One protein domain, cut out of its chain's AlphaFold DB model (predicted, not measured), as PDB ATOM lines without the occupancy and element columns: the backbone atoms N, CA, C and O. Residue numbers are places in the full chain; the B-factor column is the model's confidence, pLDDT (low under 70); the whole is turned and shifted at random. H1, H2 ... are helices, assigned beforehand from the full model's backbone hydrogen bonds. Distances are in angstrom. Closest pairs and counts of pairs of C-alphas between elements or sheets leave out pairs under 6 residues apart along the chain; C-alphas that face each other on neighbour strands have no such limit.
ATOM      1  N   GLU A 101     220.857 140.128 148.306       89.50
ATOM      2  CA  GLU A 101     221.214 138.802 148.803       89.50
ATOM      3  C   GLU A 101     220.330 137.713 148.204       89.50
ATOM      4  O   GLU A 101     220.846 136.729 147.673       89.50
ATOM      5  N   LYS A 102     219.008 137.885 148.295       86.44
ATOM      6  CA  LYS A 102     218.030 136.853 147.938       86.44
ATOM      7  C   LYS A 102     216.815 137.512 147.290       86.44
ATOM      8  O   LYS A 102     215.996 138.137 147.963       86.44
ATOM      9  N   TYR A 103     216.736 137.425 145.964       89.12
ATOM     10  CA  TYR A 103     215.760 138.163 145.166       89.12
ATOM     11  C   TYR A 103     215.260 137.329 143.993       89.12
ATOM     12  O   TYR A 103     216.050 136.816 143.198       89.12
ATOM     13  N   ILE A 104     213.939 137.243 143.854       93.31
ATOM     14  CA  ILE A 104     213.298 136.629 142.693       93.31
ATOM     15  C   ILE A 104     212.828 137.751 141.760       93.31
ATOM     16  O   ILE A 104     211.952 138.514 142.165       93.31
ATOM     17  N   PRO A 105     213.335 137.866 140.518       92.50
ATOM     18  CA  PRO A 105     212.912 138.916 139.593       92.50
ATOM     19  C   PRO A 105     211.400 138.856 139.299       92.50
ATOM     20  O   PRO A 105     210.950 137.940 138.601       92.50
ATOM     21  N   PRO A 106     210.580 139.819 139.777       92.62
ATOM     22  CA  PRO A 106     209.124 139.691 139.707       92.62
ATOM     23  C   PRO A 106     208.588 139.674 138.277       92.62
ATOM     24  O   PRO A 106     207.616 138.982 137.987       92.62
ATOM     25  N   TYR A 107     209.235 140.399 137.360       90.69
ATOM     26  CA  TYR A 107     208.817 140.519 135.961       90.69
ATOM     27  C   TYR A 107     208.905 139.202 135.173       90.69
ATOM     28  O   TYR A 107     208.204 139.058 134.177       90.69
ATOM     29  N   LEU A 108     209.676 138.213 135.645       91.81
ATOM     30  CA  LEU A 108     209.687 136.860 135.069       91.81
ATOM     31  C   LEU A 108     208.399 136.072 135.375       91.81
ATOM     32  O   LEU A 108     208.178 134.994 134.830       91.81
ATOM     33  N   HIS A 109     207.525 136.611 136.230       92.56
ATOM     34  CA  HIS A 109     206.278 135.994 136.670       92.56
ATOM     35  C   HIS A 109     205.078 136.894 136.349       92.56
ATOM     36  O   HIS A 109     204.333 137.275 137.244       92.56
ATOM     37  N   LEU A 110     204.871 137.241 135.072       88.19
ATOM     38  CA  LEU A 110     203.917 138.271 134.613       88.19
ATOM     39  C   LEU A 110     202.500 138.206 135.229       88.19
ATOM     40  O   LEU A 110     201.931 139.251 135.550       88.19
ATOM     41  N   PHE A 111     201.947 137.010 135.455       91.31
ATOM     42  CA  PHE A 111     200.613 136.806 136.058       91.31
ATOM     43  C   PHE A 111     200.607 136.766 137.595       91.31
ATOM     44  O   PHE A 111     199.569 136.591 138.227       91.31
ATOM     45  N   SER A 112     201.772 136.864 138.223       95.94
ATOM     46  CA  SER A 112     201.957 136.781 139.674       95.94
ATOM     47  C   SER A 112     203.034 137.750 140.168       95.94
ATOM     48  O   SER A 112     203.573 137.561 141.256       95.94
ATOM     49  N   VAL A 113     203.312 138.813 139.395       96.62
ATOM     50  CA  VAL A 113     204.312 139.843 139.723       96.62
ATOM     51  C   VAL A 113     204.069 140.393 141.117       96.62
ATOM     52  O   VAL A 113     205.004 140.485 141.898       96.62
ATOM     53  N   LYS A 114     202.803 140.681 141.438       97.62
ATOM     54  CA  LYS A 114     202.399 141.201 142.743       97.62
ATOM     55  C   LYS A 114     202.825 140.291 143.888       97.62
ATOM     56  O   LYS A 114     203.423 140.759 144.841       97.62
ATOM     57  N   PHE A 115     202.570 138.990 143.771       98.44
ATOM     58  CA  PHE A 115     202.963 138.023 144.793       98.44
ATOM     59  C   PHE A 115     204.480 137.970 144.972       98.44
ATOM     60  O   PHE A 115     204.959 138.106 146.090       98.44
ATOM     61  N   VAL A 116     205.231 137.826 143.878       98.12
ATOM     62  CA  VAL A 116     206.695 137.709 143.948       98.12
ATOM     63  C   VAL A 116     207.329 138.989 144.491       98.12
ATOM     64  O   VAL A 116     208.176 138.926 145.375       98.12
ATOM     65  N   ALA A 117     206.888 140.152 144.010       97.50
ATOM     66  CA  ALA A 117     207.402 141.433 144.475       97.50
ATOM     67  C   ALA A 117     207.092 141.656 145.963       97.50
ATOM     68  O   ALA A 117     207.985 141.999 146.730       97.50
ATOM     69  N   TRP A 118     205.867 141.354 146.404       98.50
ATOM     70  CA  TRP A 118     205.488 141.492 147.810       98.50
ATOM     71  C   TRP A 118     206.259 140.547 148.732       98.50
ATOM     72  O   TRP A 118     206.641 140.958 149.822       98.50
ATOM     73  N   VAL A 119     206.525 139.309 148.305       98.50
ATOM     74  CA  VAL A 119     207.393 138.388 149.057       98.50
ATOM     75  C   VAL A 119     208.798 138.972 149.194       98.50
ATOM     76  O   VAL A 119     209.323 138.975 150.302       98.50
ATOM     77  N   ASN A 120     209.389 139.502 148.116       97.81
ATOM     78  CA  ASN A 120     210.726 140.105 148.171       97.81
ATOM     79  C   ASN A 120     210.786 141.292 149.152       97.81
ATOM     80  O   ASN A 120     211.753 141.411 149.901       97.81
ATOM     81  N   GLU A 121     209.769 142.160 149.146       97.88
ATOM     82  CA  GLU A 121     209.666 143.314 150.052       97.88
ATOM     83  C   GLU A 121     209.563 142.882 151.517       97.88
ATOM     84  O   GLU A 121     210.303 143.370 152.370       97.88
ATOM     85  N   VAL A 122     208.669 141.936 151.818       98.25
ATOM     86  CA  VAL A 122     208.455 141.475 153.196       98.25
ATOM     87  C   VAL A 122     209.658 140.669 153.687       98.25
ATOM     88  O   VAL A 122     210.077 140.837 154.827       98.25
ATOM     89  N   TYR A 123     210.287 139.862 152.830       98.12
ATOM     90  CA  TYR A 123     211.543 139.192 153.171       98.12
ATOM     91  C   TYR A 123     212.631 140.202 153.548       98.12
ATOM     92  O   TYR A 123     213.335 140.014 154.539       98.12
ATOM     93  N   ALA A 124     212.757 141.286 152.780       97.69
ATOM     94  CA  ALA A 124     213.749 142.319 153.040       97.69
ATOM     95  C   ALA A 124     213.521 143.039 154.382       97.69
ATOM     96  O   ALA A 124     214.497 143.364 155.060       97.69
ATOM     97  N   ASP A 125     212.268 143.220 154.814       98.25
ATOM     98  CA  ASP A 125     211.949 143.734 156.156       98.25
ATOM     99  C   ASP A 125     212.444 142.810 157.269       98.25
ATOM    100  O   ASP A 125     213.203 143.238 158.140       98.25
ATOM    101  N   PHE A 126     212.071 141.530 157.207       97.81
ATOM    102  CA  PHE A 126     212.448 140.541 158.221       97.81
ATOM    103  C   PHE A 126     213.962 140.294 158.246       97.81
ATOM    104  O   PHE A 126     214.562 140.131 159.309       97.81
ATOM    105  N   LEU A 127     214.628 140.308 157.086       96.12
ATOM    106  CA  LEU A 127     216.081 140.182 157.048       96.12
ATOM    107  C   LEU A 127     216.772 141.416 157.638       96.12
ATOM    108  O   LEU A 127     217.784 141.281 158.331       96.12
ATOM    109  N   SER A 128     216.228 142.610 157.387       96.69
ATOM    110  CA  SER A 128     216.745 143.841 157.976       96.69
ATOM    111  C   SER A 128     216.634 143.834 159.497       96.69
ATOM    112  O   SER A 128     217.576 144.242 160.173       96.69
ATOM    113  N   GLU A 129     215.517 143.362 160.044       97.06
ATOM    114  CA  GLU A 129     215.351 143.179 161.485       97.06
ATOM    115  C   GLU A 129     216.448 142.280 162.062       97.06
ATOM    116  O   GLU A 129     217.186 142.690 162.961       97.06
ATOM    117  N   ASN A 130     216.611 141.088 161.490       94.31
ATOM    118  CA  ASN A 130     217.546 140.088 161.998       94.31
ATOM    119  C   ASN A 130     219.006 140.555 161.926       94.31
ATOM    120  O   ASN A 130     219.768 140.351 162.869       94.31
ATOM    121  N   LYS A 131     219.409 141.190 160.818       92.56
ATOM    122  CA  LYS A 131     220.818 141.547 160.573       92.56
ATOM    123  C   LYS A 131     221.214 142.937 161.060       92.56
ATOM    124  O   LYS A 131     222.359 143.123 161.461       92.56
ATOM    125  N   PHE A 132     220.312 143.914 160.985       93.62
ATOM    126  CA  PHE A 132     220.641 145.329 161.210       93.62
ATOM    127  C   PHE A 132     219.997 145.908 162.463       93.62
ATOM    128  O   PHE A 132     220.469 146.931 162.950       93.62
ATOM    129  N   LEU A 133     218.959 145.254 162.990       94.56
ATOM    130  CA  LEU A 133     218.273 145.651 164.220       94.56
ATOM    131  C   LEU A 133     218.380 144.572 165.305       94.56
ATOM    132  O   LEU A 133     217.596 144.569 166.248       94.56
ATOM    133  N   HIS A 134     219.345 143.656 165.175       93.44
ATOM    134  CA  HIS A 134     219.655 142.621 166.168       93.44
ATOM    135  C   HIS A 134     218.458 141.733 166.551       93.44
ATOM    136  O   HIS A 134     218.338 141.322 167.703       93.44
ATOM    137  N   GLY A 135     217.555 141.457 165.604       93.44
ATOM    138  CA  GLY A 135     216.346 140.665 165.860       93.44
ATOM    139  C   GLY A 135     215.295 141.396 166.704       93.44
ATOM    140  O   GLY A 135     214.424 140.761 167.290       93.44
ATOM    141  N   ASN A 136     215.377 142.726 166.816       96.62
ATOM    142  CA  ASN A 136     214.431 143.511 167.595       96.62
ATOM    143  C   ASN A 136     213.243 143.972 166.734       96.62
ATOM    144  O   ASN A 136     213.298 145.003 166.051       96.62
ATOM    145  N   ARG A 137     212.135 143.230 166.828       97.12
ATOM    146  CA  ARG A 137     210.873 143.539 166.140       97.12
ATOM    147  C   ARG A 137     210.345 144.935 166.444       97.12
ATOM    148  O   ARG A 137     209.850 145.606 165.542       97.12
ATOM    149  N   GLN A 138     210.470 145.413 167.682       97.81
ATOM    150  CA  GLN A 138     209.966 146.737 168.045       97.81
ATOM    151  C   GLN A 138     210.742 147.848 167.328       97.81
ATOM    152  O   GLN A 138     210.137 148.813 166.858       97.81
ATOM    153  N   LEU A 139     212.061 147.699 167.169       97.88
ATOM    154  CA  LEU A 139     212.861 148.639 166.379       97.88
ATOM    155  C   LEU A 139     212.467 148.621 164.901       97.88
ATOM    156  O   LEU A 139     212.417 149.687 164.279       97.88
ATOM    157  N   LEU A 140     212.143 147.447 164.342       98.00
ATOM    158  CA  LEU A 140     211.615 147.350 162.978       98.00
ATOM    159  C   LEU A 140     210.290 148.114 162.865       98.00
ATOM    160  O   LEU A 140     210.156 148.983 162.003       98.00
ATOM    161  N   LEU A 141     209.336 147.842 163.758       98.31
ATOM    162  CA  LEU A 141     208.016 148.477 163.748       98.31
ATOM    163  C   LEU A 141     208.110 149.998 163.917       98.31
ATOM    164  O   LEU A 141     207.461 150.736 163.171       98.31
ATOM    165  N   ASN A 142     208.953 150.484 164.829       98.12
ATOM    166  CA  ASN A 142     209.204 151.916 165.008       98.12
ATOM    167  C   ASN A 142     209.784 152.529 163.724       98.12
ATOM    168  O   ASN A 142     209.276 153.531 163.229       98.12
ATOM    169  N   SER A 143     210.768 151.868 163.109       97.69
ATOM    170  CA  SER A 143     211.391 152.306 161.853       97.69
ATOM    171  C   SER A 143     210.404 152.372 160.681       97.69
ATOM    172  O   SER A 143     210.410 153.327 159.894       97.69
ATOM    173  N   MET A 144     209.532 151.368 160.552       97.25
ATOM    174  CA  MET A 144     208.491 151.323 159.522       97.25
ATOM    175  C   MET A 144     207.442 152.412 159.748       97.25
ATOM    176  O   MET A 144     207.061 153.099 158.797       97.25
ATOM    177  N   ASN A 145     207.013 152.623 160.996       97.12
ATOM    178  CA  ASN A 145     206.084 153.695 161.355       97.12
ATOM    179  C   ASN A 145     206.692 155.083 161.119       97.12
ATOM    180  O   ASN A 145     206.019 155.948 160.550       97.12
ATOM    181  N   PHE A 146     207.972 155.273 161.446       95.69
ATOM    182  CA  PHE A 146     208.710 156.495 161.143       95.69
ATOM    183  C   PHE A 146     208.694 156.774 159.636       95.69
ATOM    184  O   PHE A 146     208.219 157.834 159.221       95.69
ATOM    185  N   LYS A 147     209.100 155.813 158.788       93.94
ATOM    186  CA  LYS A 147     209.070 155.992 157.321       93.94
ATOM    187  C   LYS A 147     207.653 156.227 156.796       93.94
ATOM    188  O   LYS A 147     207.474 157.112 155.956       93.94
ATOM    189  N   ARG A 148     206.652 155.499 157.305       93.75
ATOM    190  CA  ARG A 148     205.235 155.685 156.946       93.75
ATOM    191  C   ARG A 148     204.766 157.108 157.250       93.75
ATOM    192  O   ARG A 148     204.131 157.715 156.396       93.75
ATOM    193  N   SER A 149     205.131 157.667 158.407       92.38
ATOM    194  CA  SER A 149     204.747 159.032 158.810       92.38
ATOM    195  C   SER A 149     205.288 160.131 157.886       92.38
ATOM    196  O   SER A 149     204.771 161.246 157.881       92.38
ATOM    197  N   LYS A 150     206.333 159.834 157.099       89.19
ATOM    198  CA  LYS A 150     206.951 160.763 156.135       89.19
ATOM    199  C   LYS A 150     206.507 160.509 154.689       89.19
ATOM    200  O   LYS A 150     207.066 161.097 153.758       89.19
ATOM    201  N   LYS A 151     205.541 159.613 154.470       82.81
ATOM    202  CA  LYS A 151     204.932 159.327 153.165       82.81
ATOM    203  C   LYS A 151     203.540 159.958 153.104       82.81
ATOM    204  O   LYS A 151     202.880 160.109 154.119       82.81
ATOM    205  N   GLY A 152     203.122 160.348 151.899       79.94
ATOM    206  CA  GLY A 152     201.796 160.932 151.674       79.94
ATOM    207  C   GLY A 152     200.714 159.856 151.637       79.94
ATOM    208  O   GLY A 152     199.936 159.715 152.571       79.94
ATOM    209  N   GLU A 153     200.691 159.070 150.561       85.25
ATOM    210  CA  GLU A 153     199.740 157.970 150.405       85.25
ATOM    211  C   GLU A 153     200.353 156.636 150.832       85.25
ATOM    212  O   GLU A 153     201.483 156.312 150.457       85.25
ATOM    213  N   ASP A 154     199.574 155.848 151.573       90.88
ATOM    214  CA  ASP A 154     199.902 154.475 151.938       90.88
ATOM    215  C   ASP A 154     198.931 153.511 151.253       90.88
ATOM    216  O   ASP A 154     197.799 153.322 151.704       90.88
ATOM    217  N   LYS A 155     199.358 152.943 150.123       93.38
ATOM    218  CA  LYS A 155     198.530 152.063 149.298       93.38
ATOM    219  C   LYS A 155     199.327 150.897 148.743       93.38
ATOM    220  O   LYS A 155     200.512 151.009 148.453       93.38
ATOM    221  N   ASP A 156     198.627 149.782 148.597       95.44
ATOM    222  CA  ASP A 156     199.122 148.601 147.910       95.44
ATOM    223  C   ASP A 156     199.268 148.903 146.414       95.44
ATOM    224  O   ASP A 156     198.321 149.372 145.776       95.44
ATOM    225  N   ASP A 157     200.415 148.563 145.832       93.44
ATOM    226  CA  ASP A 157     200.616 148.597 144.388       93.44
ATOM    227  C   ASP A 157     201.085 147.234 143.841       93.44
ATOM    228  O   ASP A 157     201.060 146.199 144.522       93.44
ATOM    229  N   ARG A 158     201.407 147.201 142.544       93.25
ATOM    230  CA  ARG A 158     201.815 145.980 141.839       93.25
ATOM    231  C   ARG A 158     203.162 145.433 142.321       93.25
ATOM    232  O   ARG A 158     203.376 144.233 142.195       93.25
ATOM    233  N   LEU A 159     204.068 146.278 142.789       93.88
ATOM    234  CA  LEU A 159     205.432 145.929 143.179       93.88
ATOM    235  C   LEU A 159     205.639 146.025 144.693       93.88
ATOM    236  O   LEU A 159     206.349 145.198 145.251       93.88
ATOM    237  N   HIS A 160     204.965 146.953 145.364       93.69
ATOM    238  CA  HIS A 160     205.152 147.215 146.785       93.69
ATOM    239  C   HIS A 160     203.822 147.055 147.535       93.69
ATOM    240  O   HIS A 160     202.804 147.628 147.131       93.69
ATOM    241  N   PRO A 161     203.788 146.276 148.627       96.81
ATOM    242  CA  PRO A 161     202.690 146.346 149.574       96.81
ATOM    243  C   PRO A 161     202.745 147.679 150.331       96.81
ATOM    244  O   PRO A 161     203.821 148.240 150.546       96.81
ATOM    245  N   SER A 162     201.584 148.162 150.769       96.81
ATOM    246  CA  SER A 162     201.475 149.315 151.669       96.81
ATOM    247  C   SER A 162     202.312 149.113 152.933       96.81
ATOM    248  O   SER A 162     202.504 147.987 153.408       96.81
ATOM    249  N   TRP A 163     202.764 150.212 153.533       96.19
ATOM    250  CA  TRP A 163     203.403 150.198 154.843       96.19
ATOM    251  C   TRP A 163     202.492 149.572 155.891       96.19
ATOM    252  O   TRP A 163     202.960 148.721 156.638       96.19
ATOM    253  N   LYS A 164     201.196 149.917 155.924       97.00
ATOM    254  CA  LYS A 164     200.217 149.258 156.807       97.00
ATOM    255  C   LYS A 164     200.214 147.738 156.653       97.00
ATOM    256  O   LYS A 164     200.214 147.041 157.661       97.00
ATOM    257  N   ARG A 165     200.248 147.213 155.424       98.25
ATOM    258  CA  ARG A 165     200.287 145.763 155.192       98.25
ATOM    259  C   ARG A 165     201.603 145.138 155.652       98.25
ATOM    260  O   ARG A 165     201.584 144.090 156.284       98.25
ATOM    261  N   ARG A 166     202.737 145.775 155.360       98.44
ATOM    262  CA  ARG A 166     204.055 145.287 155.795       98.44
ATOM    263  C   ARG A 166     204.175 145.283 157.319       98.44
ATOM    264  O   ARG A 166     204.628 144.296 157.885       98.44
ATOM    265  N   ILE A 167     203.698 146.344 157.973       98.38
ATOM    266  CA  ILE A 167     203.604 146.450 159.435       98.38
ATOM    267  C   ILE A 167     202.705 145.341 159.985       98.38
ATOM    268  O   ILE A 167     203.130 144.632 160.884       98.38
ATOM    269  N   HIS A 168     201.530 145.109 159.391       98.50
ATOM    270  CA  HIS A 168     200.649 144.018 159.805       98.50
ATOM    271  C   HIS A 168     201.354 142.653 159.760       98.50
ATOM    272  O   HIS A 168     201.221 141.865 160.695       98.50
ATOM    273  N   TYR A 169     202.140 142.368 158.718       98.69
ATOM    274  CA  TYR A 169     202.925 141.133 158.676       98.69
ATOM    275  C   TYR A 169     203.984 141.080 159.782       98.69
ATOM    276  O   TYR A 169     204.090 140.065 160.462       98.69
ATOM    277  N   ALA A 170     204.718 142.170 160.006       98.19
ATOM    278  CA  ALA A 170     205.684 142.258 161.097       98.19
ATOM    279  C   ALA A 170     205.018 142.160 162.489       98.19
ATOM    280  O   ALA A 170     205.618 141.661 163.426       98.19
ATOM    281  N   GLU A 171     203.771 142.580 162.667       98.31
ATOM    282  CA  GLU A 171     203.071 142.451 163.954       98.31
ATOM    283  C   GLU A 171     202.551 141.027 164.206       98.31
ATOM    284  O   GLU A 171     202.457 140.603 165.352       98.31
ATOM    285  N   ASN A 172     202.199 140.287 163.148       98.25
ATOM    286  CA  ASN A 172     201.418 139.048 163.265       98.25
ATOM    287  C   ASN A 172     202.195 137.766 162.921       98.25
ATOM    288  O   ASN A 172     201.661 136.665 163.079       98.25
ATOM    289  N   PHE A 173     203.434 137.885 162.443       97.88
ATOM    290  CA  PHE A 173     204.281 136.749 162.081       97.88
ATOM    291  C   PHE A 173     205.642 136.882 162.750       97.88
ATOM    292  O   PHE A 173     206.350 137.858 162.532       97.88
ATOM    293  N   GLU A 174     206.020 135.896 163.559       93.81
ATOM    294  CA  GLU A 174     207.284 135.908 164.302       93.81
ATOM    295  C   GLU A 174     208.493 135.844 163.360       93.81
ATOM    296  O   GLU A 174     209.427 136.632 163.487       93.81
ATOM    297  N   THR A 175     208.436 134.973 162.351       95.88
ATOM    298  CA  THR A 175     209.518 134.753 161.387       95.88
ATOM    299  C   THR A 175     209.017 134.819 159.945       95.88
ATOM    300  O   THR A 175     207.816 134.762 159.670       95.88
ATOM    301  N   PHE A 176     209.956 134.957 159.004       97.19
ATOM    302  CA  PHE A 176     209.657 134.852 157.581       97.19
ATOM    303  C   PHE A 176     209.671 133.382 157.152       97.19
ATOM    304  O   PHE A 176     210.722 132.829 156.832       97.19
ATOM    305  N   ASP A 177     208.500 132.752 157.164       97.50
ATOM    306  CA  ASP A 177     208.332 131.321 156.926       97.50
ATOM    307  C   ASP A 177     207.292 131.014 155.832       97.50
ATOM    308  O   ASP A 177     206.730 131.894 155.168       97.50
ATOM    309  N   GLU A 178     207.014 129.725 155.637       98.19
ATOM    310  CA  GLU A 178     205.994 129.263 154.700       98.19
ATOM    311  C   GLU A 178     204.606 129.852 155.004       98.19
ATOM    312  O   GLU A 178     203.869 130.202 154.074       98.19
ATOM    313  N   LYS A 179     204.240 129.983 156.286       98.38
ATOM    314  CA  LYS A 179     202.932 130.496 156.706       98.38
ATOM    315  C   LYS A 179     202.754 131.938 156.231       98.38
ATOM    316  O   LYS A 179     201.718 132.256 155.638       98.38
ATOM    317  N   LEU A 180     203.770 132.784 156.412       98.69
ATOM    318  CA  LEU A 180     203.755 134.162 155.922       98.69
ATOM    319  C   LEU A 180     203.727 134.225 154.388       98.69
ATOM    320  O   LEU A 180     202.904 134.942 153.819       98.69
ATOM    321  N   ILE A 181     204.546 133.433 153.691       98.75
ATOM    322  CA  ILE A 181     204.559 133.421 152.215       98.75
ATOM    323  C   ILE A 181     203.186 133.018 151.653       98.75
ATOM    324  O   ILE A 181     202.697 133.625 150.694       98.75
ATOM    325  N   ARG A 182     202.515 132.032 152.261       98.69
ATOM    326  CA  ARG A 182     201.149 131.641 151.878       98.69
ATOM    327  C   ARG A 182     200.127 132.739 152.175       98.69
ATOM    328  O   ARG A 182     199.228 132.946 151.355       98.69
ATOM    329  N   GLN A 183     200.275 133.470 153.280       98.75
ATOM    330  CA  GLN A 183     199.433 134.635 153.566       98.75
ATOM    331  C   GLN A 183     199.612 135.725 152.497       98.75
ATOM    332  O   GLN A 183     198.623 136.209 151.945       98.75
ATOM    333  N   ILE A 184     200.852 136.038 152.112       98.69
ATOM    334  CA  ILE A 184     201.139 137.002 151.039       98.69
ATOM    335  C   ILE A 184     200.539 136.528 149.707       98.69
ATOM    336  O   ILE A 184     199.983 137.335 148.962       98.69
ATOM    337  N   ALA A 185     200.592 135.226 149.401       98.56
ATOM    338  CA  ALA A 185     199.966 134.672 148.199       98.56
ATOM    339  C   ALA A 185     198.450 134.911 148.167       98.56
ATOM    340  O   ALA A 185     197.918 135.311 147.126       98.56
ATOM    341  N   LYS A 186     197.764 134.717 149.303       98.38
ATOM    342  CA  LYS A 186     196.330 135.005 149.453       98.38
ATOM    343  C   LYS A 186     196.042 136.492 149.235       98.38
ATOM    344  O   LYS A 186     195.188 136.827 148.413       98.38
ATOM    345  N   ASP A 187     196.799 137.370 149.887       98.25
ATOM    346  CA  ASP A 187     196.599 138.826 149.826       98.25
ATOM    347  C   ASP A 187     196.915 139.407 148.436       98.25
ATOM    348  O   ASP A 187     196.228 140.306 147.941       98.25
ATOM    349  N   ALA A 188     197.907 138.838 147.749       97.69
ATOM    350  CA  ALA A 188     198.253 139.167 146.368       97.69
ATOM    351  C   ALA A 188     197.383 138.437 145.324       97.69
ATOM    352  O   ALA A 188     197.567 138.656 144.124       97.69
ATOM    353  N   ARG A 189     196.434 137.591 145.757       97.06
ATOM    354  CA  ARG A 189     195.537 136.774 144.918       97.06
ATOM    355  C   ARG A 189     196.266 135.829 143.947       97.06
ATOM    356  O   ARG A 189     195.754 135.518 142.871       97.06
ATOM    357  N   CYS A 190     197.447 135.340 144.319       97.81
ATOM    358  CA  CYS A 190     198.170 134.331 143.548       97.81
ATOM    359  C   CYS A 190     197.563 132.942 143.783       97.81
ATOM    360  O   CYS A 190     197.537 132.447 144.907       97.81
ATOM    361  N   LYS A 191     197.092 132.292 142.712       96.69
ATOM    362  CA  LYS A 191     196.527 130.927 142.756       96.69
ATOM    363  C   LYS A 191     197.482 129.854 142.217       96.69
ATOM    364  O   LYS A 191     197.163 128.667 142.254       96.69
ATOM    365  N   ASN A 192     198.648 130.249 141.698       97.56
ATOM    366  CA  ASN A 192     199.602 129.325 141.090       97.56
ATOM    367  C   ASN A 192     200.362 128.540 142.173       97.56
ATOM    368  O   ASN A 192     201.412 128.970 142.646       97.56
ATOM    369  N   LYS A 193     199.836 127.366 142.543       97.44
ATOM    370  CA  LYS A 193     200.405 126.499 143.590       97.44
ATOM    371  C   LYS A 193     201.871 126.127 143.337       97.44
ATOM    372  O   LYS A 193     202.653 126.126 144.282       97.44
ATOM    373  N   LYS A 194     202.256 125.864 142.079       97.62
ATOM    374  CA  LYS A 194     203.645 125.527 141.713       97.62
ATOM    375  C   LYS A 194     204.589 126.702 141.968       97.62
ATOM    376  O   LYS A 194     205.662 126.516 142.530       97.62
ATOM    377  N   LEU A 195     204.178 127.914 141.587       97.94
ATOM    378  CA  LEU A 195     204.961 129.122 141.851       97.94
ATOM    379  C   LEU A 195     205.060 129.412 143.350       97.94
ATOM    380  O   LEU A 195     206.147 129.711 143.826       97.94
ATOM    381  N   ILE A 196     203.952 129.300 144.089       98.50
ATOM    382  CA  ILE A 196     203.946 129.501 145.545       98.50
ATOM    383  C   ILE A 196     204.944 128.551 146.208       98.50
ATOM    384  O   ILE A 196     205.782 129.010 146.978       98.50
ATOM    385  N   GLN A 197     204.918 127.262 145.853       98.19
ATOM    386  CA  GLN A 197     205.865 126.295 146.404       98.19
ATOM    387  C   GLN A 197     207.314 126.629 146.037       98.19
ATOM    388  O   GLN A 197     208.173 126.615 146.908       98.19
ATOM    389  N   LYS A 198     207.579 127.018 144.783       97.50
ATOM    390  CA  LYS A 198     208.917 127.451 144.354       97.50
ATOM    391  C   LYS A 198     209.432 128.644 145.168       97.50
ATOM    392  O   LYS A 198     210.617 128.703 145.474       97.50
ATOM    393  N   VAL A 199     208.563 129.602 145.485       97.88
ATOM    394  CA  VAL A 199     208.924 130.778 146.288       97.88
ATOM    395  C   VAL A 199     209.182 130.395 147.747       97.88
ATOM    396  O   VAL A 199     210.160 130.870 148.315       97.88
ATOM    397  N   ILE A 200     208.363 129.509 148.327       98.12
ATOM    398  CA  ILE A 200     208.599 128.946 149.667       98.12
ATOM    399  C   ILE A 200     209.972 128.279 149.704       98.12
ATOM    400  O   ILE A 200     210.832 128.700 150.471       98.12
ATOM    401  N   ASP A 201     210.206 127.324 148.804       97.12
ATOM    402  CA  ASP A 201     211.461 126.581 148.727       97.12
ATOM    403  C   ASP A 201     212.657 127.511 148.531       97.12
ATOM    404  O   ASP A 201     213.696 127.299 149.141       97.12
ATOM    405  N   HIS A 202     212.511 128.558 147.712       96.50
ATOM    406  CA  HIS A 202     213.574 129.535 147.535       96.50
ATOM    407  C   HIS A 202     213.933 130.200 148.855       96.50
ATOM    408  O   HIS A 202     215.117 130.320 149.119       96.50
ATOM    409  N   TYR A 203     212.963 130.653 149.657       95.75
ATOM    410  CA  TYR A 203     213.223 131.481 150.836       95.75
ATOM    411  C   TYR A 203     213.498 130.707 152.126       95.75
ATOM    412  O   TYR A 203     214.299 131.199 152.921       95.75
ATOM    413  N   THR A 204     212.902 129.530 152.311       92.12
ATOM    414  CA  THR A 204     212.938 128.784 153.582       92.12
ATOM    415  C   THR A 204     213.869 127.572 153.575       92.12
ATOM    416  O   THR A 204     214.027 126.934 154.613       92.12
ATOM    417  N   LYS A 205     214.445 127.222 152.423       85.88
ATOM    418  CA  LYS A 205     215.484 126.196 152.275       85.88
ATOM    419  C   LYS A 205     216.793 126.862 151.851       85.88
ATOM    420  O   LYS A 205     217.843 126.254 152.135       85.88
TER     421      LYS A 205
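AT A GLANCE: This is residues 101 to 205 of the 205 residues of an uncharacterized protein of Eubacterium sp. An3 (UniProt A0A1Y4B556). One long helix, H1, has two helical hairpins packed along it, H4 with H5 towards its first end, H2 with H3 further along. The 105 printed residues have five named helices, H1 to H5 in order, and no named strand: all helix, compact, radius of gyration of the C-alphas 13.4 A, spans 36 by 31 by 23 A.

IN THESE COORDINATES: H1, residues 113 to 132, 27.5 A long, begins at C-alpha 113 (204.312, 139.843, 139.723). H2 is 137 to 149, 18.2 A, H3 163 to 172, H4 178 to 187, and H5 193 to 204, ending at (212.938, 128.784, 153.582).

HOW THE PARTS SIT: H1, H4 and H5 form an up-and-down bundle, each running against the one before. H1 touches H4 with residues 115 to 119 alone; the closest C-alphas, Phe 115 and Ala 185, are 5.6 A apart. In every helix, every O i to N i+4 pair is within hydrogen-bond range.

THE WHOLE: The printed part has no cut. The link H2 to H3 is long. No printed residue is under pLDDT 70.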